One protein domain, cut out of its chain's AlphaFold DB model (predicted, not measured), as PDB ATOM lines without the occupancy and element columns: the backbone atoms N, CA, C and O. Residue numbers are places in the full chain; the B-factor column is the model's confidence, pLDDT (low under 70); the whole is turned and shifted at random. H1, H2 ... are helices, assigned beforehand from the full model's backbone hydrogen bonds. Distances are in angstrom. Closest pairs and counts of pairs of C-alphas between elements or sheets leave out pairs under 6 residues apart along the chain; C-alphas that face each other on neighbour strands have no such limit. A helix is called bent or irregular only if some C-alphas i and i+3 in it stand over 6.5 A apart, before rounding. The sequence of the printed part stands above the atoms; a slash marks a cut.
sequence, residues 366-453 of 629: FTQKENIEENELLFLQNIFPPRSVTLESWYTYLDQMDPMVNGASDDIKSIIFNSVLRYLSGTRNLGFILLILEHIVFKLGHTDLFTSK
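What this domain is: This is residues 366 to 453 of the 629 residues of an uncharacterized protein of Naumovozyma castellii (strain ATCC 76901 / BCRC 22586 / CBS 4309 / NBRC 1992 / NRRL Y-12630) (UniProt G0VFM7). The centres of three helices, H2, H3 and H4, make a loosely spaced triangle; H3, nearest the middle, runs opposite to the other two at shallow tilts of 20 degrees to H2 and 23 degrees to H4, while H2 and H4 run the same way at a steeper 39 degrees. H1 packs on residues 419 to 423 of H3, and the short H5 packs on residues 410 to 414 of the same helix. The printed part has 88 residues with five named helices, H1 to H5 in order along the chain, and no named strand; the class is all helix. The whole is compact, with a radius of gyration of the C-alphas of 12.9 A and spans of 37 by 25 by 21 A.

Where its parts are: Start at Phe 366 and read on to C-alpha 376 at (4.544, 8.129, 34.868), where H1 begins; it takes residues 376 to 382. H1 is irregular, with C-alphas 376 and 379 lying 7.4 A apart. Next look for H2, residues 391 to 405, 20.0 A long and only just irregular: C-alphas 400 and 403 are 6.7 A apart. From C-alpha 410 at (-9.570, -0.117, 45.015), H3 runs to residue 424 over 20.8 A. H4 follows, residues 430 to 442, 17.8 A long. H5, residues 447 to 450, ends at C-alpha 450 at (-4.005, 1.525, 54.110); it too is only just irregular, with C-alphas 447 and 450 lying 6.7 A apart.

How they stand to each other: Begin at H3. H1 touches it at residues 419 to 423 alone, the closest C-alphas being those of Gln 381 and Tyr 423, 6.2 A apart, at a steep tilt of 62 degrees, the same way. H5 touches H3 at residues 410 to 414 alone, the closest C-alphas being those of Ser 414 and Leu 449, 5.9 A apart. H2 is close to H3 but not clearly touching, with C-alphas 405 and 413 closest at 6.1 A, at a shallow tilt of 20 degrees, opposite ways. H2 and H4 touch, with C-alphas 395 and 439 closest at 7.3 A, at a steep tilt of 39 degrees, the same way. H1 and H4 are apart. Every O i to N i+4 pair is within hydrogen-bond range in H3 and H4; H2 has 9 of 11 within range, H1 has 0 of 3 but 3 of 4 O i to N i+3 pairs, and H5 is too short for any O i to N i+4 pair.

The domain as a whole: The C-alphas farthest apart are those of Lys 369 and Thr 390, at 37.5 A. The printed part has no cut, and no link between helices is long. Mean pLDDT of the printed part is 82.2; look for values under 70 at residues 367 to 376 and 451 to 453.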
ATOM      1  N   PHE A 366      -6.797   0.879  31.751       72.00
ATOM      2  CA  PHE A 366      -5.335   0.813  31.672       72.00
ATOM      3  C   PHE A 366      -4.747  -0.038  32.819       72.00
ATOM      4  O   PHE A 366      -4.046  -1.014  32.551       72.00
ATOM      5  N   THR A 367      -5.131   0.224  34.075       69.69
ATOM      6  CA  THR A 367      -4.713  -0.549  35.266       69.69
ATOM      7  C   THR A 367      -5.118  -2.020  35.194       69.69
ATOM      8  O   THR A 367      -4.369  -2.882  35.642       69.69
ATOM      9  N   GLN A 368      -6.252  -2.343  34.564       65.62
ATOM     10  CA  GLN A 368      -6.701  -3.729  34.359       65.62
ATOM     11  C   GLN A 368      -5.805  -4.562  33.412       65.62
ATOM     12  O   GLN A 368      -6.110  -5.734  33.179       65.62
ATOM     13  N   LYS A 369      -4.747  -3.989  32.814       59.19
ATOM     14  CA  LYS A 369      -3.879  -4.681  31.840       59.19
ATOM     15  C   LYS A 369      -2.392  -4.673  32.181       59.19
ATOM     16  O   LYS A 369      -1.717  -5.660  31.900       59.19
ATOM     17  N   GLU A 370      -1.879  -3.567  32.715       58.16
ATOM     18  CA  GLU A 370      -0.447  -3.244  32.708       58.16
ATOM     19  C   GLU A 370       0.022  -2.710  34.079       58.16
ATOM     20  O   GLU A 370      -0.690  -1.963  34.750       58.16
ATOM     21  N   ASN A 371       1.237  -3.090  34.503       59.53
ATOM     22  CA  ASN A 371       1.860  -2.602  35.742       59.53
ATOM     23  C   ASN A 371       2.454  -1.202  35.514       59.53
ATOM     24  O   ASN A 371       3.574  -1.078  35.022       59.53
ATOM     25  N   ILE A 372       1.711  -0.159  35.881       63.38
ATOM     26  CA  ILE A 372       2.104   1.242  35.677       63.38
ATOM     27  C   ILE A 372       3.156   1.671  36.716       63.38
ATOM     28  O   ILE A 372       2.955   1.484  37.918       63.38
ATOM     29  N   GLU A 373       4.239   2.332  36.292       64.50
ATOM     30  CA  GLU A 373       5.149   3.000  37.232       64.50
ATOM     31  C   GLU A 373       4.533   4.301  37.785       64.50
ATOM     32  O   GLU A 373       4.156   5.208  37.041       64.50
ATOM     33  N   GLU A 374       4.527   4.460  39.112       63.47
ATOM     34  CA  GLU A 374       3.945   5.620  39.816       63.47
ATOM     35  C   GLU A 374       4.519   6.981  39.352       63.47
ATOM     36  O   GLU A 374       3.886   8.028  39.478       63.47
ATOM     37  N   ASN A 375       5.739   6.997  38.802       68.44
ATOM     38  CA  ASN A 375       6.366   8.205  38.255       68.44
ATOM     39  C   ASN A 375       5.741   8.673  36.934       68.44
ATOM     40  O   ASN A 375       5.784   9.866  36.631       68.44
ATOM     41  N   GLU A 376       5.150   7.774  36.151       69.56
ATOM     42  CA  GLU A 376       4.544   8.129  34.868       69.56
ATOM     43  C   GLU A 376       3.227   8.884  35.042       69.56
ATOM     44  O   GLU A 376       2.909   9.755  34.230       69.56
ATOM     45  N   LEU A 377       2.514   8.614  36.140       77.88
ATOM     46  CA  LEU A 377       1.244   9.239  36.520       77.88
ATOM     47  C   LEU A 377       1.396  10.629  37.166       77.88
ATOM     48  O   LEU A 377       0.399  11.256  37.516       77.88
ATOM     49  N   LEU A 378       2.615  11.179  37.264       77.88
ATOM     50  CA  LEU A 378       2.874  12.512  37.840       77.88
ATOM     51  C   LEU A 378       2.044  13.652  37.216       77.88
ATOM     52  O   LEU A 378       1.814  14.666  37.872       77.88
ATOM     53  N   PHE A 379       1.563  13.500  35.978       80.81
ATOM     54  CA  PHE A 379       0.680  14.476  35.326       80.81
ATOM     55  C   PHE A 379      -0.707  14.593  35.984       80.81
ATOM     56  O   PHE A 379      -1.363  15.621  35.807       80.81
ATOM     57  N   LEU A 380      -1.158  13.598  36.763       83.00
ATOM     58  CA  LEU A 380      -2.419  13.674  37.516       83.00
ATOM     59  C   LEU A 380      -2.431  14.880  38.466       83.00
ATOM     60  O   LEU A 380      -3.477  15.471  38.695       83.00
ATOM     61  N   GLN A 381      -1.260  15.341  38.918       82.69
ATOM     62  CA  GLN A 381      -1.116  16.536  39.756       82.69
ATOM     63  C   GLN A 381      -1.651  17.835  39.120       82.69
ATOM     64  O   GLN A 381      -1.862  18.817  39.834       82.69
ATOM     65  N   ASN A 382      -1.907  17.854  37.808       81.56
ATOM     66  CA  ASN A 382      -2.509  18.989  37.100       81.56
ATOM     67  C   ASN A 382      -4.012  19.176  37.393       81.56
ATOM     68  O   ASN A 382      -4.533  20.272  37.165       81.56
ATOM     69  N   ILE A 383      -4.707  18.139  37.881       84.19
ATOM     70  CA  ILE A 383      -6.159  18.181  38.142       84.19
ATOM     71  C   ILE A 383      -6.496  18.736  39.531       84.19
ATOM     72  O   ILE A 383      -7.617  19.188  39.759       84.19
ATOM     73  N   PHE A 384      -5.534  18.702  40.458       85.75
ATOM     74  CA  PHE A 384      -5.754  19.045  41.859       85.75
ATOM     75  C   PHE A 384      -5.834  20.565  42.106       85.75
ATOM     76  O   PHE A 384      -5.248  21.358  41.357       85.75
ATOM     77  N   PRO A 385      -6.524  21.005  43.180       83.50
ATOM     78  CA  PRO A 385      -6.609  22.415  43.544       83.50
ATOM     79  C   PRO A 385      -5.228  23.069  43.748       83.50
ATOM     80  O   PRO A 385      -4.347  22.473  44.374       83.50
ATOM     81  N   PRO A 386      -5.020  24.318  43.281       79.75
ATOM     82  CA  PRO A 386      -3.719  24.975  43.358       79.75
ATOM     83  C   PRO A 386      -3.209  25.193  44.795       79.75
ATOM     84  O   PRO A 386      -3.961  25.266  45.767       79.75
ATOM     85  N   ARG A 387      -1.887  25.373  44.920       71.12
ATOM     86  CA  ARG A 387      -1.136  25.442  46.193       71.12
ATOM     87  C   ARG A 387      -1.582  26.519  47.200       71.12
ATOM     88  O   ARG A 387      -1.138  26.482  48.340       71.12
ATOM     89  N   SER A 388      -2.420  27.476  46.802       70.38
ATOM     90  CA  SER A 388      -2.922  28.582  47.636       70.38
ATOM     91  C   SER A 388      -4.299  28.337  48.272       70.38
ATOM     92  O   SER A 388      -4.763  29.162  49.051       70.38
ATOM     93  N   VAL A 389      -4.968  27.232  47.933       82.44
ATOM     94  CA  VAL A 389      -6.365  26.932  48.309       82.44
ATOM     95  C   VAL A 389      -6.514  26.652  49.821       82.44
ATOM     96  O   VAL A 389      -5.561  26.175  50.444       82.44
ATOM     97  N   THR A 390      -7.668  26.962  50.429       89.56
ATOM     98  CA  THR A 390      -7.919  26.726  51.870       89.56
ATOM     99  C   THR A 390      -8.220  25.256  52.182       89.56
ATOM    100  O   THR A 390      -8.393  24.447  51.270       89.56
ATOM    101  N   LEU A 391      -8.290  24.902  53.471       90.94
ATOM    102  CA  LEU A 391      -8.667  23.553  53.901       90.94
ATOM    103  C   LEU A 391     -10.132  23.241  53.555       90.94
ATOM    104  O   LEU A 391     -10.393  22.196  52.967       90.94
ATOM    105  N   GLU A 392     -11.073  24.165  53.796       92.12
ATOM    106  CA  GLU A 392     -12.497  23.934  53.477       92.12
ATOM    107  C   GLU A 392     -12.719  23.774  51.968       92.12
ATOM    108  O   GLU A 392     -13.555  22.991  51.524       92.12
ATOM    109  N   SER A 393     -11.926  24.490  51.169       89.62
ATOM    110  CA  SER A 393     -11.937  24.382  49.710       89.62
ATOM    111  C   SER A 393     -11.364  23.046  49.211       89.62
ATOM    112  O   SER A 393     -11.750  22.577  48.143       89.62
ATOM    113  N   TRP A 394     -10.453  22.421  49.970       92.19
ATOM    114  CA  TRP A 394      -9.968  21.067  49.693       92.19
ATOM    115  C   TRP A 394     -10.970  19.995  50.123       92.19
ATOM    116  O   TRP A 394     -11.187  19.066  49.353       92.19
ATOM    117  N   TYR A 395     -11.634  20.145  51.275       94.00
ATOM    118  CA  TYR A 395     -12.766  19.286  51.648       94.00
ATOM    119  C   TYR A 395     -13.859  19.346  50.575       94.00
ATOM    120  O   TYR A 395     -14.200  18.322  50.004       94.00
ATOM    121  N   THR A 396     -14.265  20.553  50.162       91.56
ATOM    122  CA  THR A 396     -15.240  20.765  49.073       91.56
ATOM    123  C   THR A 396     -14.833  20.074  47.763       91.56
ATOM    124  O   THR A 396     -15.692  19.572  47.043       91.56
ATOM    125  N   TYR A 397     -13.536  20.041  47.431       90.31
ATOM    126  CA  TYR A 397     -13.034  19.319  46.256       90.31
ATOM    127  C   TYR A 397     -13.113  17.797  46.437       90.31
ATOM    128  O   TYR A 397     -13.548  17.101  45.524       90.31
ATOM    129  N   LEU A 398     -12.729  17.278  47.606       91.81
ATOM    130  CA  LEU A 398     -12.780  15.848  47.913       91.81
ATOM    131  C   LEU A 398     -14.229  15.338  47.987       91.81
ATOM    132  O   LEU A 398     -14.520  14.304  47.402       91.81
ATOM    133  N   ASP A 399     -15.150  16.107  48.570       91.62
ATOM    134  CA  ASP A 399     -16.592  15.815  48.622       91.62
ATOM    135  C   ASP A 399     -17.241  15.775  47.222       91.62
ATOM    136  O   ASP A 399     -18.227  15.077  47.000       91.62
ATOM    137  N   GLN A 400     -16.694  16.525  46.257       89.06
ATOM    138  CA  GLN A 400     -17.118  16.501  44.847       89.06
ATOM    139  C   GLN A 400     -16.436  15.387  44.039       89.06
ATOM    140  O   GLN A 400     -16.998  14.908  43.052       89.06
ATOM    141  N   MET A 401     -15.228  14.990  44.440       88.25
ATOM    142  CA  MET A 401     -14.451  13.910  43.833       88.25
ATOM    143  C   MET A 401     -14.969  12.531  44.261       88.25
ATOM    144  O   MET A 401     -14.988  11.606  43.447       88.25
ATOM    145  N   ASP A 402     -15.400  12.401  45.519       89.50
ATOM    146  CA  ASP A 402     -15.764  11.130  46.141       89.50
ATOM    147  C   ASP A 402     -16.790  10.320  45.338       89.50
ATOM    148  O   ASP A 402     -16.458   9.188  44.987       89.50
ATOM    149  N   PRO A 403     -17.952  10.860  44.910       87.31
ATOM    150  CA  PRO A 403     -18.963  10.055  44.222       87.31
ATOM    151  C   PRO A 403     -18.503   9.498  42.867       87.31
ATOM    152  O   PRO A 403     -19.157   8.616  42.315       87.31
ATOM    153  N   MET A 404     -17.396  10.013  42.316       84.31
ATOM    154  CA  MET A 404     -16.754   9.481  41.111       84.31
ATOM    155  C   MET A 404     -15.718   8.399  41.450       84.31
ATOM    156  O   MET A 404     -15.610   7.413  40.728       84.31
ATOM    157  N   VAL A 405     -14.965   8.570  42.541       85.38
ATOM    158  CA  VAL A 405     -13.893   7.651  42.969       85.38
ATOM    159  C   VAL A 405     -14.440   6.432  43.719       85.38
ATOM    160  O   VAL A 405     -13.924   5.334  43.534       85.38
ATOM    161  N   ASN A 406     -15.516   6.580  44.498       84.88
ATOM    162  CA  ASN A 406     -16.135   5.490  45.265       84.88
ATOM    163  C   ASN A 406     -16.720   4.370  44.374       84.88
ATOM    164  O   ASN A 406     -16.913   3.249  44.833       84.88
ATOM    165  N   GLY A 407     -16.990   4.661  43.094       80.50
ATOM    166  CA  GLY A 407     -17.427   3.676  42.097       80.50
ATOM    167  C   GLY A 407     -16.297   2.955  41.348       80.50
ATOM    168  O   GLY A 407     -16.595   2.065  40.554       80.50
ATOM    169  N   ALA A 408     -15.033   3.335  41.560       83.38
ATOM    170  CA  ALA A 408     -13.867   2.742  40.903       83.38
ATOM    171  C   ALA A 408     -13.253   1.601  41.736       83.38
ATOM    172  O   ALA A 408     -13.509   1.480  42.936       83.38
ATOM    173  N   SER A 409     -12.407   0.773  41.112       81.19
ATOM    174  CA  SER A 409     -11.685  -0.292  41.821       81.19
ATOM    175  C   SER A 409     -10.666   0.250  42.833       81.19
ATOM    176  O   SER A 409     -10.137   1.355  42.691       81.19
ATOM    177  N   ASP A 410     -10.358  -0.552  43.853       79.56
ATOM    178  CA  ASP A 410      -9.570  -0.117  45.015       79.56
ATOM    179  C   ASP A 410      -8.134   0.304  44.649       79.56
ATOM    180  O   ASP A 410      -7.601   1.258  45.214       79.56
ATOM    181  N   ASP A 411      -7.535  -0.314  43.623       77.94
ATOM    182  CA  ASP A 411      -6.249   0.121  43.060       77.94
ATOM    183  C   ASP A 411      -6.322   1.532  42.451       77.94
ATOM    184  O   ASP A 411      -5.372   2.309  42.554       77.94
ATOM    185  N   ILE A 412      -7.453   1.907  41.840       81.38
ATOM    186  CA  ILE A 412      -7.662   3.248  41.274       81.38
ATOM    187  C   ILE A 412      -7.897   4.257  42.398       81.38
ATOM    188  O   ILE A 412      -7.290   5.329  42.362       81.38
ATOM    189  N   LYS A 413      -8.703   3.915  43.418       83.50
ATOM    190  CA  LYS A 413      -8.838   4.738  44.636       83.50
ATOM    191  C   LYS A 413      -7.456   5.023  45.225       83.50
ATOM    192  O   LYS A 413      -7.086   6.187  45.387       83.50
ATOM    193  N   SER A 414      -6.668   3.967  45.446       80.44
ATOM    194  CA  SER A 414      -5.297   4.039  45.953       80.44
ATOM    195  C   SER A 414      -4.440   4.964  45.080       80.44
ATOM    196  O   SER A 414      -3.918   5.955  45.581       80.44
ATOM    197  N   ILE A 415      -4.370   4.761  43.757       81.88
ATOM    198  CA  ILE A 415      -3.628   5.638  42.822       81.88
ATOM    199  C   ILE A 415      -4.045   7.119  42.931       81.88
ATOM    200  O   ILE A 415      -3.176   8.000  42.925       81.88
ATOM    201  N   ILE A 416      -5.342   7.419  43.044       85.81
ATOM    202  CA  ILE A 416      -5.849   8.797  43.139       85.81
ATOM    203  C   ILE A 416      -5.490   9.438  44.485       85.81
ATOM    204  O   ILE A 416      -4.898  10.522  44.498       85.81
ATOM    205  N   PHE A 417      -5.776   8.784  45.613       86.81
ATOM    206  CA  PHE A 417      -5.473   9.339  46.938       86.81
ATOM    207  C   PHE A 417      -3.959   9.400  47.216       86.81
ATOM    208  O   PHE A 417      -3.478  10.386  47.780       86.81
ATOM    209  N   ASN A 418      -3.177   8.446  46.700       83.19
ATOM    210  CA  ASN A 418      -1.713   8.528  46.653       83.19
ATOM    211  C   ASN A 418      -1.233   9.749  45.870       83.19
ATOM    212  O   ASN A 418      -0.368  10.486  46.342       83.19
ATOM    213  N   SER A 419      -1.818  10.010  44.699       86.00
ATOM    214  CA  SER A 419      -1.482  11.186  43.890       86.00
ATOM    215  C   SER A 419      -1.806  12.493  44.627       86.00
ATOM    216  O   SER A 419      -1.004  13.434  44.573       86.00
ATOM    217  N   VAL A 420      -2.919  12.540  45.373       88.81
ATOM    218  CA  VAL A 420      -3.280  13.662  46.260       88.81
ATOM    219  C   VAL A 420      -2.236  13.849  47.364       88.81
ATOM    220  O   VAL A 420      -1.690  14.948  47.495       88.81
ATOM    221  N   LEU A 421      -1.876  12.805  48.121       87.50
ATOM    222  CA  LEU A 421      -0.854  12.931  49.170       87.50
ATOM    223  C   LEU A 421       0.524  13.279  48.601       87.50
ATOM    224  O   LEU A 421       1.238  14.106  49.172       87.50
ATOM    225  N   ARG A 422       0.906  12.713  47.454       85.56
ATOM    226  CA  ARG A 422       2.177  13.018  46.782       85.56
ATOM    227  C   ARG A 422       2.248  14.486  46.367       85.56
ATOM    228  O   ARG A 422       3.301  15.105  46.541       85.56
ATOM    229  N   TYR A 423       1.137  15.065  45.905       87.94
ATOM    230  CA  TYR A 423       1.009  16.500  45.629       87.94
ATOM    231  C   TYR A 423       1.084  17.351  46.907       87.94
ATOM    232  O   TYR A 423       1.857  18.313  46.973       87.94
ATOM    233  N   LEU A 424       0.335  16.989  47.952       88.75
ATOM    234  CA  LEU A 424       0.310  17.737  49.213       88.75
ATOM    235  C   LEU A 424       1.664  17.683  49.946       88.75
ATOM    236  O   LEU A 424       2.146  18.721  50.396       88.75
ATOM    237  N   SER A 425       2.354  16.536  49.959       85.81
ATOM    238  CA  SER A 425       3.695  16.360  50.557       85.81
ATOM    239  C   SER A 425       4.783  17.245  49.939       85.81
ATOM    240  O   SER A 425       5.855  17.400  50.513       85.81
ATOM    241  N   GLY A 426       4.565  17.779  48.732       81.81
ATOM    242  CA  GLY A 426       5.465  18.736  48.080       81.81
ATOM    243  C   GLY A 426       5.017  20.195  48.194       81.81
ATOM    244  O   GLY A 426       5.617  21.054  47.546       81.81
ATOM    245  N   THR A 427       3.925  20.479  48.916       81.88
ATOM    246  CA  THR A 427       3.240  21.785  48.866       81.88
ATOM    247  C   THR A 427       2.626  22.276  50.183       81.88
ATOM    248  O   THR A 427       2.296  23.460  50.258       81.88
ATOM    249  N   ARG A 428       2.472  21.428  51.210       87.00
ATOM    250  CA  ARG A 428       1.822  21.740  52.500       87.00
ATOM    251  C   ARG A 428       2.614  21.205  53.698       87.00
ATOM    252  O   ARG A 428       3.504  20.376  53.543       87.00
ATOM    253  N   ASN A 429       2.271  21.687  54.895       87.44
ATOM    254  CA  ASN A 429       2.789  21.168  56.164       87.44
ATOM    255  C   ASN A 429       2.052  19.886  56.596       87.44
ATOM    256  O   ASN A 429       0.985  19.560  56.068       87.44
ATOM    257  N   LEU A 430       2.607  19.170  57.580       89.00
ATOM    258  CA  LEU A 430       2.064  17.880  58.021       89.00
ATOM    259  C   LEU A 430       0.642  18.009  58.589       89.00
ATOM    260  O   LEU A 430      -0.214  17.202  58.250       89.00
ATOM    261  N   GLY A 431       0.355  19.059  59.365       89.38
ATOM    262  CA  GLY A 431      -0.982  19.279  59.931       89.38
ATOM    263  C   GLY A 431      -2.095  19.402  58.886       89.38
ATOM    264  O   GLY A 431      -3.163  18.829  59.066       89.38
ATOM    265  N   PHE A 432      -1.845  20.085  57.761       90.75
ATOM    266  CA  PHE A 432      -2.812  20.141  56.658       90.75
ATOM    267  C   PHE A 432      -3.012  18.758  56.019       90.75
ATOM    268  O   PHE A 432      -4.127  18.398  55.667       90.75
ATOM    269  N   ILE A 433      -1.941  17.971  55.882       92.12
ATOM    270  CA  ILE A 433      -1.981  16.629  55.280       92.12
ATOM    271  C   ILE A 433      -2.737  15.642  56.176       92.12
ATOM    272  O   ILE A 433      -3.549  14.872  55.670       92.12
ATOM    273  N   LEU A 434      -2.528  15.701  57.494       92.56
ATOM    274  CA  LEU A 434      -3.251  14.877  58.464       92.56
ATOM    275  C   LEU A 434      -4.745  15.218  58.502       92.56
ATOM    276  O   LEU A 434      -5.551  14.300  58.493       92.56
ATOM    277  N   LEU A 435      -5.126  16.499  58.444       93.75
ATOM    278  CA  LEU A 435      -6.538  16.908  58.368       93.75
ATOM    279  C   LEU A 435      -7.220  16.461  57.059       93.75
ATOM    280  O   LEU A 435      -8.398  16.112  57.054       93.75
ATOM    281  N   ILE A 436      -6.481  16.417  55.945       93.44
ATOM    282  CA  ILE A 436      -6.978  15.845  54.683       93.44
ATOM    283  C   ILE A 436      -7.156  14.324  54.788       93.44
ATOM    284  O   ILE A 436      -8.176  13.809  54.336       93.44
ATOM    285  N   LEU A 437      -6.210  13.610  55.408       91.88
ATOM    286  CA  LEU A 437      -6.344  12.177  55.688       91.88
ATOM    287  C   LEU A 437      -7.523  11.878  56.624       91.88
ATOM    288  O   LEU A 437      -8.322  11.000  56.320       91.88
ATOM    289  N   GLU A 438      -7.677  12.643  57.705       92.50
ATOM    290  CA  GLU A 438      -8.795  12.557  58.655       92.50
ATOM    291  C   GLU A 438     -10.152  12.680  57.938       92.50
ATOM    292  O   GLU A 438     -11.080  11.918  58.209       92.50
ATOM    293  N   HIS A 439     -10.260  13.589  56.961       93.00
ATOM    294  CA  HIS A 439     -11.460  13.738  56.132       93.00
ATOM    295  C   HIS A 439     -11.679  12.546  55.188       93.00
ATOM    296  O   HIS A 439     -12.784  12.010  55.122       93.00
ATOM    297  N   ILE A 440     -10.641  12.082  54.487       90.88
ATOM    298  CA  ILE A 440     -10.745  10.942  53.556       90.88
ATOM    299  C   ILE A 440     -11.148   9.652  54.292       90.88
ATOM    300  O   ILE A 440     -12.029   8.927  53.831       90.88
ATOM    301  N   VAL A 441     -10.553   9.392  55.457       89.94
ATOM    302  CA  VAL A 441     -10.799   8.172  56.238       89.94
ATOM    303  C   VAL A 441     -12.130   8.260  56.993       89.94
ATOM    304  O   VAL A 441     -12.987   7.400  56.811       89.94
ATOM    305  N   PHE A 442     -12.374   9.320  57.777       90.50
ATOM    306  CA  PHE A 442     -13.539   9.387  58.681       90.50
ATOM    307  C   PHE A 442     -14.776  10.110  58.129       90.50
ATOM    308  O   PHE A 442     -15.854   9.982  58.716       90.50
ATOM    309  N   LYS A 443     -14.665  10.915  57.061       90.88
ATOM    310  CA  LYS A 443     -15.828  11.581  56.427       90.88
ATOM    311  C   LYS A 443     -16.247  10.921  55.124       90.88
ATOM    312  O   LYS A 443     -17.446  10.815  54.886       90.88
ATOM    313  N   LEU A 444     -15.284  10.472  54.321       89.50
ATOM    314  CA  LEU A 444     -15.541   9.790  53.049       89.50
ATOM    315  C   LEU A 444     -15.528   8.253  53.176       89.50
ATOM    316  O   LEU A 444     -16.108   7.571  52.338       89.50
ATOM    317  N   GLY A 445     -14.958   7.708  54.259       87.12
ATOM    318  CA  GLY A 445     -15.081   6.293  54.631       87.12
ATOM    319  C   GLY A 445     -14.016   5.356  54.054       87.12
ATOM    320  O   GLY A 445     -14.142   4.144  54.220       87.12
ATOM    321  N   HIS A 446     -12.970   5.883  53.406       85.62
ATOM    322  CA  HIS A 446     -11.918   5.085  52.754       85.62
ATOM    323  C   HIS A 446     -10.853   4.608  53.759       85.62
ATOM    324  O   HIS A 446      -9.690   5.012  53.712       85.62
ATOM    325  N   THR A 447     -11.265   3.770  54.714       78.50
ATOM    326  CA  THR A 447     -10.371   3.052  55.653       78.50
ATOM    327  C   THR A 447      -9.542   1.967  54.948       78.50
ATOM    328  O   THR A 447      -8.441   1.627  55.377       78.50
ATOM    329  N   ASP A 448     -10.027   1.478  53.804       73.94
ATOM    330  CA  ASP A 448      -9.398   0.486  52.930       73.94
ATOM    331  C   ASP A 448      -8.051   0.937  52.330       73.94
ATOM    332  O   ASP A 448      -7.212   0.084  52.024       73.94
ATOM    333  N   LEU A 449      -7.792   2.249  52.228       74.19
ATOM    334  CA  LEU A 449      -6.590   2.823  51.593       74.19
ATOM    335  C   LEU A 449      -5.262   2.345  52.177       74.19
ATOM    336  O   LEU A 449      -4.268   2.284  51.455       74.19
ATOM    337  N   PHE A 450      -5.224   2.014  53.466       73.44
ATOM    338  CA  PHE A 450      -4.005   1.525  54.110       73.44
ATOM    339  C   PHE A 450      -3.726   0.047  53.800       73.44
ATOM    340  O   PHE A 450      -2.587  -0.387  53.919       73.44
ATOM    341  N   THR A 451      -4.733  -0.699  53.334       65.50
ATOM    342  CA  THR A 451      -4.685  -2.160  53.128       65.50
ATOM    343  C   THR A 451      -4.417  -2.586  51.675       65.50
ATOM    344  O   THR A 451      -4.290  -3.783  51.390       65.50
ATOM    345  N   SER A 452      -4.337  -1.638  50.729       58.53
ATOM    346  CA  SER A 452      -4.166  -1.947  49.302       58.53
ATOM    347  C   SER A 452      -2.780  -2.538  49.016       58.53
ATOM    348  O   SER A 452      -1.766  -1.867  49.194       58.53
ATOM    349  N   LYS A 453      -2.732  -3.776  48.513       53.94
ATOM    350  CA  LYS A 453      -1.480  -4.520  48.242       53.94
ATOM    351  C   LYS A 453      -0.699  -4.051  47.007       53.94
ATOM    352  O   LYS A 453       0.348  -4.623  46.703       53.94
TER     353      LYS A 453